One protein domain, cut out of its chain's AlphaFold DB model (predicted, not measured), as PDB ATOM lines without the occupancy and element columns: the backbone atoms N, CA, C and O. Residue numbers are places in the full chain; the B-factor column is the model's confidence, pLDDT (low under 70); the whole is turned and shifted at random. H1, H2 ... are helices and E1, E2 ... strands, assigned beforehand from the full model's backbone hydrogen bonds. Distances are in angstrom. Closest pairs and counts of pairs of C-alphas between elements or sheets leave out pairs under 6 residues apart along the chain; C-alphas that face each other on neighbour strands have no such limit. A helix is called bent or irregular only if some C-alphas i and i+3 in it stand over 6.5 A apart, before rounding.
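What this domain is: This is residues 105 to 211 of the 213 residues of an uncharacterized protein of Beggiatoa sp. 4572_84 (UniProt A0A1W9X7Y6). A long, narrow, twisted ribbon of five antiparallel strands makes up most of this rod, with the very long strand E4 as its spine: E3 runs beside one end of E4, E2 with E1 beyond it beside the other end, and E5 along E4's other side. The short helices H1 and H2 only graze this ribbon, and the tips at residues 137 to 143 and 169 to 174 stick out. There are 107 printed residues, with two named helices and five named strands in the order H1, H2, E1, E2, E3, E4, E5. The class is mostly strand, and the sheet is branched. The whole is extended, with a radius of gyration of the C-alphas of 20.8 A and spans of 71 by 23 by 19 A.

Where its parts are: Find C-alpha 173 at (-46.968, 61.496, 21.030); from there E4, residues 173 to 191, runs 56.0 A to C-alpha 191 at (0.723, 41.496, -0.328). Before it comes E3, residues 159 to 170, 31.3 A long, which bends by 56 degrees at residue 163. After it, E5, residues 198 to 211, runs 39.8 A to C-alpha 211 at (-37.628, 50.173, 10.233). E2 is residues 149 to 153, 13.0 A, and E1 residues 130 to 133, 9.5 A. H1 is residues 113 to 118, 8.5 A, and H2 residues 121 to 124, 6.8 A; H2 is irregular, but only just, its C-alphas 121 and 124 being 6.8 A apart.

How they stand to each other: Start at E4, where E3, E4 and E5 form a meander, each strand the antiparallel neighbour of the one before. On one side of E4 look for E3 beside residues 173 to 183, where N 166 and O 177 are 2.8 A apart, and E2 beside residues 186 to 190, where N 152 and O 187 are 2.8 A apart. On the other side is E5, beside residues 178 to 191, with N 186 and O 203 at 2.8 A. E1 and E2 are an antiparallel hairpin, with N 131 and O 151 at 3.1 A; E1 is apart from E4. H1 grazes the sheet with residues 113 to 116; its closest C-alphas to E3 are those of Leu 113 and Trp 160, 7.2 A. H2 grazes it with residues 121 to 124; its closest C-alphas to E5 are those of Pro 122 and Ile 207, 7.0 A. In H1 every O i to N i+4 pair is within hydrogen-bond range, while H2 is too short for such a pair.

The domain as a whole: The C-alphas farthest apart are those of Gly 140 and Gly 171, 71.3 A. The printed part has no cut, and the link E1 to E2, 15 residues, is long. Mean pLDDT of the printed part is 75.8; look for values under 70 at residues 124 to 149, 154 and 191 to 198.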
ATOM      1  N   TYR A 105     -47.174  60.975   5.174       84.75
ATOM      2  CA  TYR A 105     -46.379  59.931   4.523       84.75
ATOM      3  C   TYR A 105     -45.665  60.458   3.278       84.75
ATOM      4  O   TYR A 105     -46.275  61.080   2.405       84.75
ATOM      5  N   SER A 106     -44.371  60.161   3.174       83.56
ATOM      6  CA  SER A 106     -43.505  60.514   2.053       83.56
ATOM      7  C   SER A 106     -42.707  59.284   1.586       83.56
ATOM      8  O   SER A 106     -41.698  58.950   2.203       83.56
ATOM      9  N   PRO A 107     -43.099  58.626   0.477       83.12
ATOM     10  CA  PRO A 107     -42.517  57.345   0.052       83.12
ATOM     11  C   PRO A 107     -41.033  57.424  -0.332       83.12
ATOM     12  O   PRO A 107     -40.289  56.478  -0.109       83.12
ATOM     13  N   GLU A 108     -40.610  58.547  -0.912       82.06
ATOM     14  CA  GLU A 108     -39.237  58.757  -1.403       82.06
ATOM     15  C   GLU A 108     -38.319  59.385  -0.342       82.06
ATOM     16  O   GLU A 108     -37.095  59.430  -0.504       82.06
ATOM     17  N   ASN A 109     -38.904  59.910   0.740       86.00
ATOM     18  CA  ASN A 109     -38.137  60.483   1.834       86.00
ATOM     19  C   ASN A 109     -37.696  59.380   2.792       86.00
ATOM     20  O   ASN A 109     -38.235  58.278   2.823       86.00
ATOM     21  N   LYS A 110     -36.699  59.723   3.596       87.94
ATOM     22  CA  LYS A 110     -36.138  58.879   4.640       87.94
ATOM     23  C   LYS A 110     -35.675  59.757   5.784       87.94
ATOM     24  O   LYS A 110     -35.430  60.951   5.592       87.94
ATOM     25  N   ILE A 111     -35.509  59.148   6.948       88.88
ATOM     26  CA  ILE A 111     -34.794  59.774   8.051       88.88
ATOM     27  C   ILE A 111     -33.408  60.187   7.548       88.88
ATOM     28  O   ILE A 111     -32.804  59.539   6.688       88.88
ATOM     29  N   THR A 112     -32.939  61.351   7.986       89.12
ATOM     30  CA  THR A 112     -31.659  61.869   7.501       89.12
ATOM     31  C   THR A 112     -30.509  61.094   8.129       89.12
ATOM     32  O   THR A 112     -30.626  60.592   9.247       89.12
ATOM     33  N   LEU A 113     -29.367  61.035   7.439       86.69
ATOM     34  CA  LEU A 113     -28.164  60.419   8.000       86.69
ATOM     35  C   LEU A 113     -27.794  61.047   9.352       86.69
ATOM     36  O   LEU A 113     -27.436  60.327  10.272       86.69
ATOM     37  N   TYR A 114     -27.938  62.371   9.480       87.06
ATOM     38  CA  TYR A 114     -27.674  63.111  10.718       87.06
ATOM     39  C   TYR A 114     -28.560  62.652  11.883       87.06
ATOM     40  O   TYR A 114     -28.103  62.488  13.011       87.06
ATOM     41  N   GLU A 115     -29.842  62.432  11.623       86.50
ATOM     42  CA  GLU A 115     -30.793  61.989  12.639       86.50
ATOM     43  C   GLU A 115     -30.549  60.533  13.044       86.50
ATOM     44  O   GLU A 115     -30.576  60.199  14.227       86.50
ATOM     45  N   PHE A 116     -30.187  59.680  12.084       86.75
ATOM     46  CA  PHE A 116     -29.768  58.314  12.374       86.75
ATOM     47  C   PHE A 116     -28.459  58.254  13.168       86.75
ATOM     48  O   PHE A 116     -28.369  57.500  14.135       86.75
ATOM     49  N   THR A 117     -27.448  59.056  12.829       84.81
ATOM     50  CA  THR A 117     -26.195  59.099  13.600       84.81
ATOM     51  C   THR A 117     -26.398  59.696  14.989       84.81
ATOM     52  O   THR A 117     -25.761  59.243  15.939       84.81
ATOM     53  N   SER A 118     -27.359  60.613  15.150       85.69
ATOM     54  CA  SER A 118     -27.757  61.150  16.459       85.69
ATOM     55  C   SER A 118     -28.312  60.077  17.404       85.69
ATOM     56  O   SER A 118     -28.207  60.230  18.621       85.69
ATOM     57  N   SER A 119     -28.842  58.965  16.877       83.38
ATOM     58  CA  SER A 119     -29.331  57.835  17.686       83.38
ATOM     59  C   SER A 119     -28.222  57.028  18.370       83.38
ATOM     60  O   SER A 119     -28.513  56.151  19.182       83.38
ATOM     61  N   ARG A 120     -26.950  57.290  18.031       80.62
ATOM     62  CA  ARG A 120     -25.759  56.570  18.513       80.62
ATOM     63  C   ARG A 120     -25.725  55.066  18.223       80.62
ATOM     64  O   ARG A 120     -24.742  54.410  18.557       80.62
ATOM     65  N   LEU A 121     -26.723  54.508  17.533       79.44
ATOM     66  CA  LEU A 121     -26.688  53.128  17.034       79.44
ATOM     67  C   LEU A 121     -25.414  52.804  16.230       79.44
ATOM     68  O   LEU A 121     -24.869  51.710  16.407       79.44
ATOM     69  N   PRO A 122     -24.884  53.714  15.387       73.88
ATOM     70  CA  PRO A 122     -23.698  53.410  14.592       73.88
ATOM     71  C   PRO A 122     -22.395  53.379  15.403       73.88
ATOM     72  O   PRO A 122     -21.427  52.764  14.954       73.88
ATOM     73  N   GLU A 123     -22.349  53.996  16.591       75.69
ATOM     74  CA  GLU A 123     -21.108  54.194  17.362       75.69
ATOM     75  C   GLU A 123     -20.403  52.871  17.703       75.69
ATOM     76  O   GLU A 123     -19.175  52.789  17.675       75.69
ATOM     77  N   TYR A 124     -21.160  51.799  17.954       67.81
ATOM     78  CA  TYR A 124     -20.598  50.482  18.275       67.81
ATOM     79  C   TYR A 124     -19.942  49.785  17.077       67.81
ATOM     80  O   TYR A 124     -19.005  48.999  17.242       67.81
ATOM     81  N   TRP A 125     -20.429  50.059  15.867       67.31
ATOM     82  CA  TRP A 125     -20.001  49.376  14.646       67.31
ATOM     83  C   TRP A 125     -18.882  50.126  13.919       67.31
ATOM     84  O   TRP A 125     -18.025  49.491  13.299       67.31
ATOM     85  N   LEU A 126     -18.849  51.454  14.060       67.75
ATOM     86  CA  LEU A 126     -17.986  52.375  13.317       67.75
ATOM     87  C   LEU A 126     -16.650  52.701  13.995       67.75
ATOM     88  O   LEU A 126     -15.968  53.633  13.592       67.75
ATOM     89  N   LEU A 127     -16.224  51.947  15.011       69.25
ATOM     90  CA  LEU A 127     -14.887  52.154  15.571       69.25
ATOM     91  C   LEU A 127     -13.825  51.874  14.491       69.25
ATOM     92  O   LEU A 127     -13.758  50.728  14.021       69.25
ATOM     93  N   PRO A 128     -12.973  52.857  14.126       63.38
ATOM     94  CA  PRO A 128     -11.876  52.626  13.200       63.38
ATOM     95  C   PRO A 128     -10.961  51.564  13.800       63.38
ATOM     96  O   PRO A 128     -10.326  51.767  14.836       63.38
ATOM     97  N   ARG A 129     -10.927  50.387  13.180       65.31
ATOM     98  CA  ARG A 129     -10.033  49.303  13.580       65.31
ATOM     99  C   ARG A 129      -9.110  49.014  12.421       65.31
ATOM    100  O   ARG A 129      -9.560  48.580  11.365       65.31
ATOM    101  N   VAL A 130      -7.821  49.228  12.654       66.50
ATOM    102  CA  VAL A 130      -6.770  48.686  11.799       66.50
ATOM    103  C   VAL A 130      -6.347  47.369  12.419       66.50
ATOM    104  O   VAL A 130      -5.721  47.339  13.478       66.50
ATOM    105  N   ARG A 131      -6.723  46.261  11.781       63.78
ATOM    106  CA  ARG A 131      -6.261  44.937  12.196       63.78
ATOM    107  C   ARG A 131      -5.172  44.498  11.233       63.78
ATOM    108  O   ARG A 131      -5.463  44.117  10.104       63.78
ATOM    109  N   ARG A 132      -3.922  44.515  11.699       56.53
ATOM    110  CA  ARG A 132      -2.834  43.785  11.042       56.53
ATOM    111  C   ARG A 132      -2.838  42.362  11.574       56.53
ATOM    112  O   ARG A 132      -2.624  42.152  12.768       56.53
ATOM    113  N   ARG A 133      -3.137  41.387  10.720       52.94
ATOM    114  CA  ARG A 133      -3.037  39.969  11.078       52.94
ATOM    115  C   ARG A 133      -1.735  39.432  10.487       52.94
ATOM    116  O   ARG A 133      -1.622  39.326   9.274       52.94
ATOM    117  N   GLY A 134      -0.761  39.135  11.347       50.62
ATOM    118  CA  GLY A 134       0.410  38.347  10.964       50.62
ATOM    119  C   GLY A 134       0.033  36.867  10.913       50.62
ATOM    120  O   GLY A 134      -0.634  36.374  11.828       50.62
ATOM    121  N   PHE A 135       0.415  36.169   9.848       46.47
ATOM    122  CA  PHE A 135       0.362  34.711   9.813       46.47
ATOM    123  C   PHE A 135       1.518  34.164  10.660       46.47
ATOM    124  O   PHE A 135       2.677  34.368  10.325       46.47
ATOM    125  N   PHE A 136       1.203  33.483  11.765       40.06
ATOM    126  CA  PHE A 136       2.170  32.665  12.498       40.06
ATOM    127  C   PHE A 136       2.080  31.236  11.963       40.06
ATOM    128  O   PHE A 136       1.100  30.533  12.216       40.06
ATOM    129  N   ASN A 137       3.084  30.807  11.208       47.22
ATOM    130  CA  ASN A 137       3.333  29.400  10.920       47.22
ATOM    131  C   ASN A 137       4.209  28.782  12.031       47.22
ATOM    132  O   ASN A 137       4.967  29.462  12.715       47.22
ATOM    133  N   ASN A 138       4.071  27.468  12.242       39.22
ATOM    134  CA  ASN A 138       4.710  26.713  13.334       39.22
ATOM    135  C   ASN A 138       6.192  26.352  13.074       39.22
ATOM    136  O   ASN A 138       6.702  25.387  13.637       39.22
ATOM    137  N   TRP A 139       6.883  27.082  12.196       35.81
ATOM    138  CA  TRP A 139       8.286  26.850  11.846       35.81
ATOM    139  C   TRP A 139       8.964  28.210  11.657       35.81
ATOM    140  O   TRP A 139       8.377  29.098  11.051       35.81
ATOM    141  N   GLY A 140      10.135  28.384  12.276       36.88
ATOM    142  CA  GLY A 140      10.782  29.677  12.517       36.88
ATOM    143  C   GLY A 140      11.104  30.545  11.290       36.88
ATOM    144  O   GLY A 140      11.020  30.113  10.150       36.88
ATOM    145  N   TRP A 141      11.483  31.785  11.622       40.44
ATOM    146  CA  TRP A 141      11.864  32.964  10.826       40.44
ATOM    147  C   TRP A 141      12.069  32.760   9.307       40.44
ATOM    148  O   TRP A 141      13.173  32.449   8.873       40.44
ATOM    149  N   GLU A 142      11.042  33.047   8.494       38.62
ATOM    150  CA  GLU A 142      11.155  33.093   7.024       38.62
ATOM    151  C   GLU A 142      10.272  34.221   6.429       38.62
ATOM    152  O   GLU A 142       9.055  34.110   6.318       38.62
ATOM    153  N   SER A 143      10.929  35.325   6.060       41.75
ATOM    154  CA  SER A 143      10.483  36.485   5.259       41.75
ATOM    155  C   SER A 143       9.140  37.174   5.583       41.75
ATOM    156  O   SER A 143       8.076  36.823   5.078       41.75
ATOM    157  N   ASP A 144       9.243  38.316   6.265       49.06
ATOM    158  CA  ASP A 144       8.198  39.319   6.527       49.06
ATOM    159  C   ASP A 144       7.637  40.043   5.271       49.06
ATOM    160  O   ASP A 144       7.338  41.238   5.322       49.06
ATOM    161  N   ARG A 145       7.509  39.381   4.111       47.03
ATOM    162  CA  ARG A 145       7.043  40.034   2.866       47.03
ATOM    163  C   ARG A 145       5.887  39.367   2.127       47.03
ATOM    164  O   ARG A 145       5.340  40.001   1.234       47.03
ATOM    165  N   TRP A 146       5.453  38.176   2.524       45.41
ATOM    166  CA  TRP A 146       4.370  37.468   1.838       45.41
ATOM    167  C   TRP A 146       3.323  37.013   2.856       45.41
ATOM    168  O   TRP A 146       3.575  36.109   3.646       45.41
ATOM    169  N   GLY A 147       2.162  37.675   2.880       53.00
ATOM    170  CA  GLY A 147       1.031  37.258   3.721       53.00
ATOM    171  C   GLY A 147       0.562  38.240   4.797       53.00
ATOM    172  O   GLY A 147      -0.125  37.825   5.729       53.00
ATOM    173  N   SER A 148       0.882  39.534   4.709       56.84
ATOM    174  CA  SER A 148       0.219  40.526   5.562       56.84
ATOM    175  C   SER A 148      -1.127  40.930   4.951       56.84
ATOM    176  O   SER A 148      -1.203  41.394   3.816       56.84
ATOM    177  N   THR A 149      -2.207  40.740   5.716       64.12
ATOM    178  CA  THR A 149      -3.502  41.372   5.432       64.12
ATOM    179  C   THR A 149      -3.668  42.557   6.362       64.12
ATOM    180  O   THR A 149      -3.643  42.398   7.593       64.12
ATOM    181  N   VAL A 150      -3.875  43.736   5.785       70.12
ATOM    182  CA  VAL A 150      -4.300  44.913   6.539       70.12
ATOM    183  C   VAL A 150      -5.770  45.159   6.251       70.12
ATOM    184  O   VAL A 150      -6.161  45.359   5.106       70.12
ATOM    185  N   ILE A 151      -6.587  45.111   7.301       74.25
ATOM    186  CA  ILE A 151      -8.013  45.420   7.214       74.25
ATOM    187  C   ILE A 151      -8.236  46.798   7.823       74.25
ATOM    188  O   ILE A 151      -7.906  47.020   8.994       74.25
ATOM    189  N   TYR A 152      -8.817  47.690   7.032       78.12
ATOM    190  CA  TYR A 152      -9.250  49.019   7.426       78.12
ATOM    191  C   TYR A 152     -10.773  49.066   7.418       78.12
ATOM    192  O   TYR A 152     -11.412  48.740   6.419       78.12
ATOM    193  N   ARG A 153     -11.354  49.519   8.525       76.44
ATOM    194  CA  ARG A 153     -12.776  49.845   8.605       76.44
ATOM    195  C   ARG A 153     -12.954  51.355   8.511       76.44
ATOM    196  O   ARG A 153     -12.367  52.074   9.319       76.44
ATOM    197  N   SER A 154     -13.774  51.809   7.565       69.06
ATOM    198  CA  SER A 154     -14.255  53.190   7.526       69.06
ATOM    199  C   SER A 154     -14.997  53.490   8.829       69.06
ATOM    200  O   SER A 154     -15.908  52.757   9.213       69.06
ATOM    201  N   GLY A 155     -14.569  54.526   9.548       75.19
ATOM    202  CA  GLY A 155     -15.194  54.941  10.807       75.19
ATOM    203  C   GLY A 155     -16.527  55.670  10.625       75.19
ATOM    204  O   GLY A 155     -17.002  56.331  11.543       75.19
ATOM    205  N   GLU A 156     -17.094  55.601   9.424       82.19
ATOM    206  CA  GLU A 156     -18.247  56.367   8.976       82.19
ATOM    207  C   GLU A 156     -19.211  55.472   8.183       82.19
ATOM    208  O   GLU A 156     -18.904  54.334   7.823       82.19
ATOM    209  N   ILE A 157     -20.411  55.989   7.922       87.00
ATOM    210  CA  ILE A 157     -21.409  55.322   7.082       87.00
ATOM    211  C   ILE A 157     -21.120  55.677   5.622       87.00
ATOM    212  O   ILE A 157     -21.378  56.796   5.188       87.00
ATOM    213  N   ASP A 158     -20.624  54.710   4.854       88.06
ATOM    214  CA  ASP A 158     -20.270  54.890   3.442       88.06
ATOM    215  C   ASP A 158     -21.469  54.790   2.493       88.06
ATOM    216  O   ASP A 158     -21.480  55.414   1.430       88.06
ATOM    217  N   ARG A 159     -22.471  53.969   2.829       90.25
ATOM    218  CA  ARG A 159     -23.695  53.831   2.027       90.25
ATOM    219  C   ARG A 159     -24.925  54.048   2.884       90.25
ATOM    220  O   ARG A 159     -25.090  53.413   3.924       90.25
ATOM    221  N   TRP A 160     -25.790  54.927   2.390       90.12
ATOM    222  CA  TRP A 160     -27.021  55.337   3.048       90.12
ATOM    223  C   TRP A 160     -28.183  55.350   2.058       90.12
ATOM    224  O   TRP A 160     -28.207  56.132   1.102       90.12
ATOM    225  N   SER A 161     -29.175  54.507   2.310       91.12
ATOM    226  CA  SER A 161     -30.449  54.499   1.600       91.12
ATOM    227  C   SER A 161     -31.595  54.253   2.572       91.12
ATOM    228  O   SER A 161     -31.388  53.967   3.745       91.12
ATOM    229  N   GLY A 162     -32.815  54.432   2.095       89.06
ATOM    230  CA  GLY A 162     -34.012  54.373   2.914       89.06
ATOM    231  C   GLY A 162     -35.186  54.942   2.142       89.06
ATOM    232  O   GLY A 162     -34.985  55.661   1.154       89.06
ATOM    233  N   GLU A 163     -36.376  54.607   2.603       87.19
ATOM    234  CA  GLU A 163     -37.651  54.953   1.988       87.19
ATOM    235  C   GLU A 163     -38.766  54.941   3.041       87.19
ATOM    236  O   GLU A 163     -38.526  54.674   4.220       87.19
ATOM    237  N   ASP A 164     -39.990  55.250   2.617       88.06
ATOM    238  CA  ASP A 164     -41.195  55.087   3.433       88.06
ATOM    239  C   ASP A 164     -41.193  55.904   4.738       88.06
ATOM    240  O   ASP A 164     -41.522  55.417   5.817       88.06
ATOM    241  N   TYR A 165     -40.850  57.187   4.622       89.12
ATOM    242  CA  TYR A 165     -40.892  58.144   5.725       89.12
ATOM    243  C   TYR A 165     -42.315  58.492   6.160       89.12
ATOM    244  O   TYR A 165     -43.153  58.883   5.342       89.12
ATOM    245  N   VAL A 166     -42.555  58.438   7.465       89.12
ATOM    246  CA  VAL A 166     -43.777  58.896   8.126       89.12
ATOM    247  C   VAL A 166     -43.404  59.813   9.284       89.12
ATOM    248  O   VAL A 166     -42.508  59.490  10.060       89.12
ATOM    249  N   GLU A 167     -44.118  60.925   9.437       90.75
ATOM    250  CA  GLU A 167     -44.025  61.795  10.613       90.75
ATOM    251  C   GLU A 167     -45.400  62.322  11.027       90.75
ATOM    252  O   GLU A 167     -46.278  62.500  10.185       90.75
ATOM    253  N   GLY A 168     -45.594  62.597  12.314       87.94
ATOM    254  CA  GLY A 168     -46.787  63.283  12.801       87.94
ATOM    255  C   GLY A 168     -47.040  63.079  14.289       87.94
ATOM    256  O   GLY A 168     -46.197  62.564  15.024       87.94
ATOM    257  N   LEU A 169     -48.218  63.503  14.739       86.25
ATOM    258  CA  LEU A 169     -48.685  63.294  16.108       86.25
ATOM    259  C   LEU A 169     -49.659  62.119  16.127       86.25
ATOM    260  O   LEU A 169     -50.685  62.162  15.460       86.25
ATOM    261  N   LEU A 170     -49.355  61.093  16.918       81.88
ATOM    262  CA  LEU A 170     -50.292  60.024  17.241       81.88
ATOM    263  C   LEU A 170     -50.870  60.311  18.632       81.88
ATOM    264  O   LEU A 170     -50.232  60.064  19.662       81.88
ATOM    265  N   GLY A 171     -52.058  60.917  18.669       82.19
ATOM    266  CA  GLY A 171     -52.623  61.484  19.896       82.19
ATOM    267  C   GLY A 171     -51.790  62.665  20.412       82.19
ATOM    268  O   GLY A 171     -51.825  63.748  19.837       82.19
ATOM    269  N   SER A 172     -51.043  62.472  21.502       84.31
ATOM    270  CA  SER A 172     -50.109  63.468  22.062       84.31
ATOM    271  C   SER A 172     -48.632  63.122  21.846       84.31
ATOM    272  O   SER A 172     -47.757  63.880  22.262       84.31
ATOM    273  N   THR A 173     -48.340  61.975  21.227       84.06
ATOM    274  CA  THR A 173     -46.968  61.496  21.030       84.06
ATOM    275  C   THR A 173     -46.501  61.852  19.626       84.06
ATOM    276  O   THR A 173     -47.138  61.463  18.651       84.06
ATOM    277  N   ALA A 174     -45.386  62.574  19.513       87.50
ATOM    278  CA  ALA A 174     -44.720  62.771  18.230       87.50
ATOM    279  C   ALA A 174     -44.065  61.459  17.792       87.50
ATOM    280  O   ALA A 174     -43.279  60.879  18.539       87.50
ATOM    281  N   VAL A 175     -44.419  60.991  16.599       88.81
ATOM    282  CA  VAL A 175     -43.930  59.742  16.018       88.81
ATOM    283  C   VAL A 175     -43.306  60.051  14.669       88.81
ATOM    284  O   VAL A 175     -43.845  60.823  13.874       88.81
ATOM    285  N   LYS A 176     -42.165  59.423  14.409       90.00
ATOM    286  CA  LYS A 176     -41.458  59.526  13.146       90.00
ATOM    287  C   LYS A 176     -40.760  58.211  12.868       90.00
ATOM    288  O   LYS A 176     -40.119  57.686  13.761       90.00
ATOM    289  N   PHE A 177     -40.889  57.681  11.660       90.56
ATOM    290  CA  PHE A 177     -40.202  56.451  11.284       90.56
ATOM    291  C   PHE A 177     -39.956  56.364   9.781       90.56
ATOM    292  O   PHE A 177     -40.667  56.976   8.987       90.56
ATOM    293  N   SER A 178     -38.943  55.602   9.380       92.94
ATOM    294  CA  SER A 178     -38.692  55.254   7.978       92.94
ATOM    295  C   SER A 178     -37.920  53.945   7.866       92.94
ATOM    296  O   SER A 178     -37.227  53.544   8.801       92.94
ATOM    297  N   GLU A 179     -37.965  53.304   6.702       92.38
ATOM    298  CA  GLU A 179     -37.010  52.244   6.386       92.38
ATOM    299  C   GLU A 179     -35.622  52.859   6.174       92.38
ATOM    300  O   GLU A 179     -35.467  53.887   5.506       92.38
ATOM    301  N   VAL A 180     -34.606  52.250   6.775       92.50
ATOM    302  CA  VAL A 180     -33.218  52.698   6.727       92.50
ATOM    303  C   VAL A 180     -32.314  51.518   6.410       92.50
ATOM    304  O   VAL A 180     -32.397  50.466   7.039       92.50
ATOM    305  N   HIS A 181     -31.381  51.754   5.493       93.38
ATOM    306  CA  HIS A 181     -30.304  50.844   5.149       93.38
ATOM    307  C   HIS A 181     -28.958  51.576   5.217       93.38
ATOM    308  O   HIS A 181     -28.674  52.473   4.416       93.38
ATOM    309  N   ALA A 182     -28.123  51.186   6.178       91.19
ATOM    310  CA  ALA A 182     -26.834  51.805   6.469       91.19
ATOM    311  C   ALA A 182     -25.704  50.781   6.363       91.19
ATOM    312  O   ALA A 182     -25.794  49.698   6.946       91.19
ATOM    313  N   GLN A 183     -24.620  51.123   5.664       91.25
ATOM    314  CA  GLN A 183     -23.466  50.236   5.490       91.25
ATOM    315  C   GLN A 183     -22.143  50.983   5.681       91.25
ATOM    316  O   GLN A 183     -22.025  52.140   5.275       91.25
ATOM    317  N   TYR A 184     -21.139  50.297   6.232       89.06
ATOM    318  CA  TYR A 184     -19.751  50.766   6.265       89.06
ATOM    319  C   TYR A 184     -18.892  50.014   5.253       89.06
ATOM    320  O   TYR A 184     -19.196  48.883   4.853       89.06
ATOM    321  N   LYS A 185     -17.792  50.646   4.856       88.69
ATOM    322  CA  LYS A 185     -16.780  50.083   3.970       88.69
ATOM    323  C   LYS A 185     -15.662  49.423   4.774       88.69
ATOM    324  O   LYS A 185     -15.071  50.026   5.671       88.69
ATOM    325  N   GLU A 186     -15.342  48.191   4.410       87.69
ATOM    326  CA  GLU A 186     -14.149  47.473   4.839       87.69
ATOM    327  C   GLU A 186     -13.202  47.328   3.644       87.69
ATOM    328  O   GLU A 186     -13.589  46.859   2.571       87.69
ATOM    329  N   ILE A 187     -11.963  47.774   3.816       84.12
ATOM    330  CA  ILE A 187     -10.903  47.679   2.816       84.12
ATOM    331  C   ILE A 187      -9.901  46.660   3.328       84.12
ATOM    332  O   ILE A 187      -9.376  46.806   4.429       84.12
ATOM    333  N   SER A 188      -9.647  45.629   2.536       80.94
ATOM    334  CA  SER A 188      -8.615  44.638   2.810       80.94
ATOM    335  C   SER A 188      -7.504  44.770   1.779       80.94
ATOM    336  O   SER A 188      -7.761  44.661   0.582       80.94
ATOM    337  N   GLU A 189      -6.284  44.996   2.245       79.44
ATOM    338  CA  GLU A 189      -5.071  45.050   1.428       79.44
ATOM    339  C   GLU A 189      -4.238  43.789   1.685       79.44
ATOM    340  O   GLU A 189      -4.014  43.432   2.847       79.44
ATOM    341  N   TYR A 190      -3.790  43.122   0.619       73.50
ATOM    342  CA  TYR A 190      -2.990  41.894   0.673       73.50
ATOM    343  C   TYR A 190      -1.701  42.059  -0.153       73.50
ATOM    344  O   TYR A 190      -1.739  42.603  -1.255       73.50
ATOM    345  N   CYS A 191      -0.568  41.583   0.379       66.00
ATOM    346  CA  CYS A 191       0.723  41.496  -0.328       66.00
ATOM    347  C   CYS A 191       1.044  40.036  -0.710       66.00
ATOM    348  O   CYS A 191       0.962  39.182   0.177       66.00
ATOM    349  N   CYS A 192       1.501  39.654  -1.905       61.94
ATOM    350  CA  CYS A 192       1.430  40.220  -3.261       61.94
ATOM    351  C   CYS A 192       1.312  39.014  -4.235       61.94
ATOM    352  O   CYS A 192       1.520  37.869  -3.822       61.94
ATOM    353  N   ASP A 193       1.015  39.255  -5.509       57.06
ATOM    354  CA  ASP A 193       1.294  38.325  -6.618       57.06
ATOM    355  C   ASP A 193       2.819  38.197  -6.876       57.06
ATOM    356  O   ASP A 193       3.617  38.872  -6.224       57.06
ATOM    357  N   GLU A 194       3.267  37.342  -7.809       57.66
ATOM    358  CA  GLU A 194       4.705  37.096  -8.083       57.66
ATOM    359  C   GLU A 194       5.530  38.373  -8.390       57.66
ATOM    360  O   GLU A 194       6.756  38.360  -8.269       57.66
ATOM    361  N   GLU A 195       4.875  39.490  -8.728       66.75
ATOM    362  CA  GLU A 195       5.477  40.778  -9.099       66.75
ATOM    363  C   GLU A 195       5.581  41.777  -7.933       66.75
ATOM    364  O   GLU A 195       6.218  42.825  -8.065       66.75
ATOM    365  N   GLY A 196       5.018  41.458  -6.764       61.84
ATOM    366  CA  GLY A 196       5.092  42.331  -5.595       61.84
ATOM    367  C   GLY A 196       4.025  43.430  -5.567       61.84
ATOM    368  O   GLY A 196       4.174  44.385  -4.798       61.84
ATOM    369  N   ASN A 197       2.940  43.301  -6.338       67.19
ATOM    370  CA  ASN A 197       1.848  44.272  -6.340       67.19
ATOM    371  C   ASN A 197       0.882  44.057  -5.167       67.19
ATOM    372  O   ASN A 197       0.530  42.933  -4.810       67.19
ATOM    373  N   MET A 198       0.424  45.159  -4.571       69.25
ATOM    374  CA  MET A 198      -0.607  45.132  -3.533       69.25
ATOM    375  C   MET A 198      -1.991  45.023  -4.171       69.25
ATOM    376  O   MET A 198      -2.377  45.881  -4.966       69.25
ATOM    377  N   GLU A 199      -2.766  44.019  -3.766       75.88
ATOM    378  CA  GLU A 199      -4.171  43.908  -4.148       75.88
ATOM    379  C   GLU A 199      -5.073  44.506  -3.068       75.88
ATOM    380  O   GLU A 199      -4.916  44.251  -1.871       75.88
ATOM    381  N   THR A 200      -6.063  45.289  -3.498       81.44
ATOM    382  CA  THR A 200      -7.069  45.882  -2.616       81.44
ATOM    383  C   THR A 200      -8.446  45.308  -2.921       81.44
ATOM    384  O   THR A 200      -8.950  45.422  -4.036       81.44
ATOM    385  N   SER A 201      -9.102  44.764  -1.900       82.12
ATOM    386  CA  SER A 201     -10.499  44.339  -1.953       82.12
ATOM    387  C   SER A 201     -11.363  45.250  -1.088       82.12
ATOM    388  O   SER A 201     -11.022  45.563   0.052       82.12
ATOM    389  N   THR A 202     -12.495  45.692  -1.633       87.81
ATOM    390  CA  THR A 202     -13.482  46.512  -0.921       87.81
ATOM    391  C   THR A 202     -14.742  45.691  -0.685       87.81
ATOM    392  O   THR A 202     -15.385  45.263  -1.640       87.81
ATOM    393  N   THR A 203     -15.133  45.539   0.578       86.44
ATOM    394  CA  THR A 203     -16.376  44.873   0.982       86.44
ATOM    395  C   THR A 203     -17.258  45.848   1.757       86.44
ATOM    396  O   THR A 203     -16.768  46.661   2.538       86.44
ATOM    397  N   TYR A 204     -18.568  45.797   1.526       89.25
ATOM    398  CA  TYR A 204     -19.543  46.595   2.269       89.25
ATOM    399  C   TYR A 204     -20.255  45.716   3.286       89.25
ATOM    400  O   TYR A 204     -20.705  44.620   2.952       89.25
ATOM    401  N   HIS A 205     -20.396  46.222   4.506       86.19
ATOM    402  CA  HIS A 205     -21.068  45.522   5.592       86.19
ATOM    403  C   HIS A 205     -22.233  46.349   6.119       86.19
ATOM    404  O   HIS A 205     -22.090  47.534   6.420       86.19
ATOM    405  N   THR A 206     -23.386  45.704   6.249       89.38
ATOM    406  CA  THR A 206     -24.603  46.312   6.782       89.38
ATOM    407  C   THR A 206     -24.476  46.558   8.287       89.38
ATOM    408  O   THR A 206     -24.130  45.654   9.044       89.38
ATOM    409  N   ILE A 207     -24.766  47.788   8.705       88.12
ATOM    410  CA  ILE A 207     -24.880  48.219  10.107       88.12
ATOM    411  C   ILE A 207     -26.322  48.042  10.573       88.12
ATOM    412  O   ILE A 207     -26.575  47.522  11.657       88.12
ATOM    413  N   PHE A 208     -27.260  48.503   9.747       89.00
ATOM    414  CA  PHE A 208     -28.685  48.509  10.034       89.00
ATOM    415  C   PHE A 208     -29.468  48.359   8.732       89.00
ATOM    416  O   PHE A 208     -29.115  48.983   7.731       89.00
ATOM    417  N   ASP A 209     -30.505  47.528   8.767       90.81
ATOM    418  CA  ASP A 209     -31.407  47.264   7.649       90.81
ATOM    419  C   ASP A 209     -32.803  46.970   8.202       90.81
ATOM    420  O   ASP A 209     -33.050  45.887   8.740       90.81
ATOM    421  N   GLY A 210     -33.686  47.969   8.175       90.44
ATOM    422  CA  GLY A 210     -35.042  47.824   8.694       90.44
ATOM    423  C   GLY A 210     -35.742  49.136   9.028       90.44
ATOM    424  O   GLY A 210     -35.336  50.215   8.603       90.44
ATOM    425  N   LEU A 211     -36.826  49.031   9.800       89.06
ATOM    426  CA  LEU A 211     -37.628  50.173  10.233       89.06
ATOM    427  C   LEU A 211     -36.955  50.889  11.413       89.06
ATOM    428  O   LEU A 211     -36.752  50.287  12.468       89.06
TER     429      LEU A 211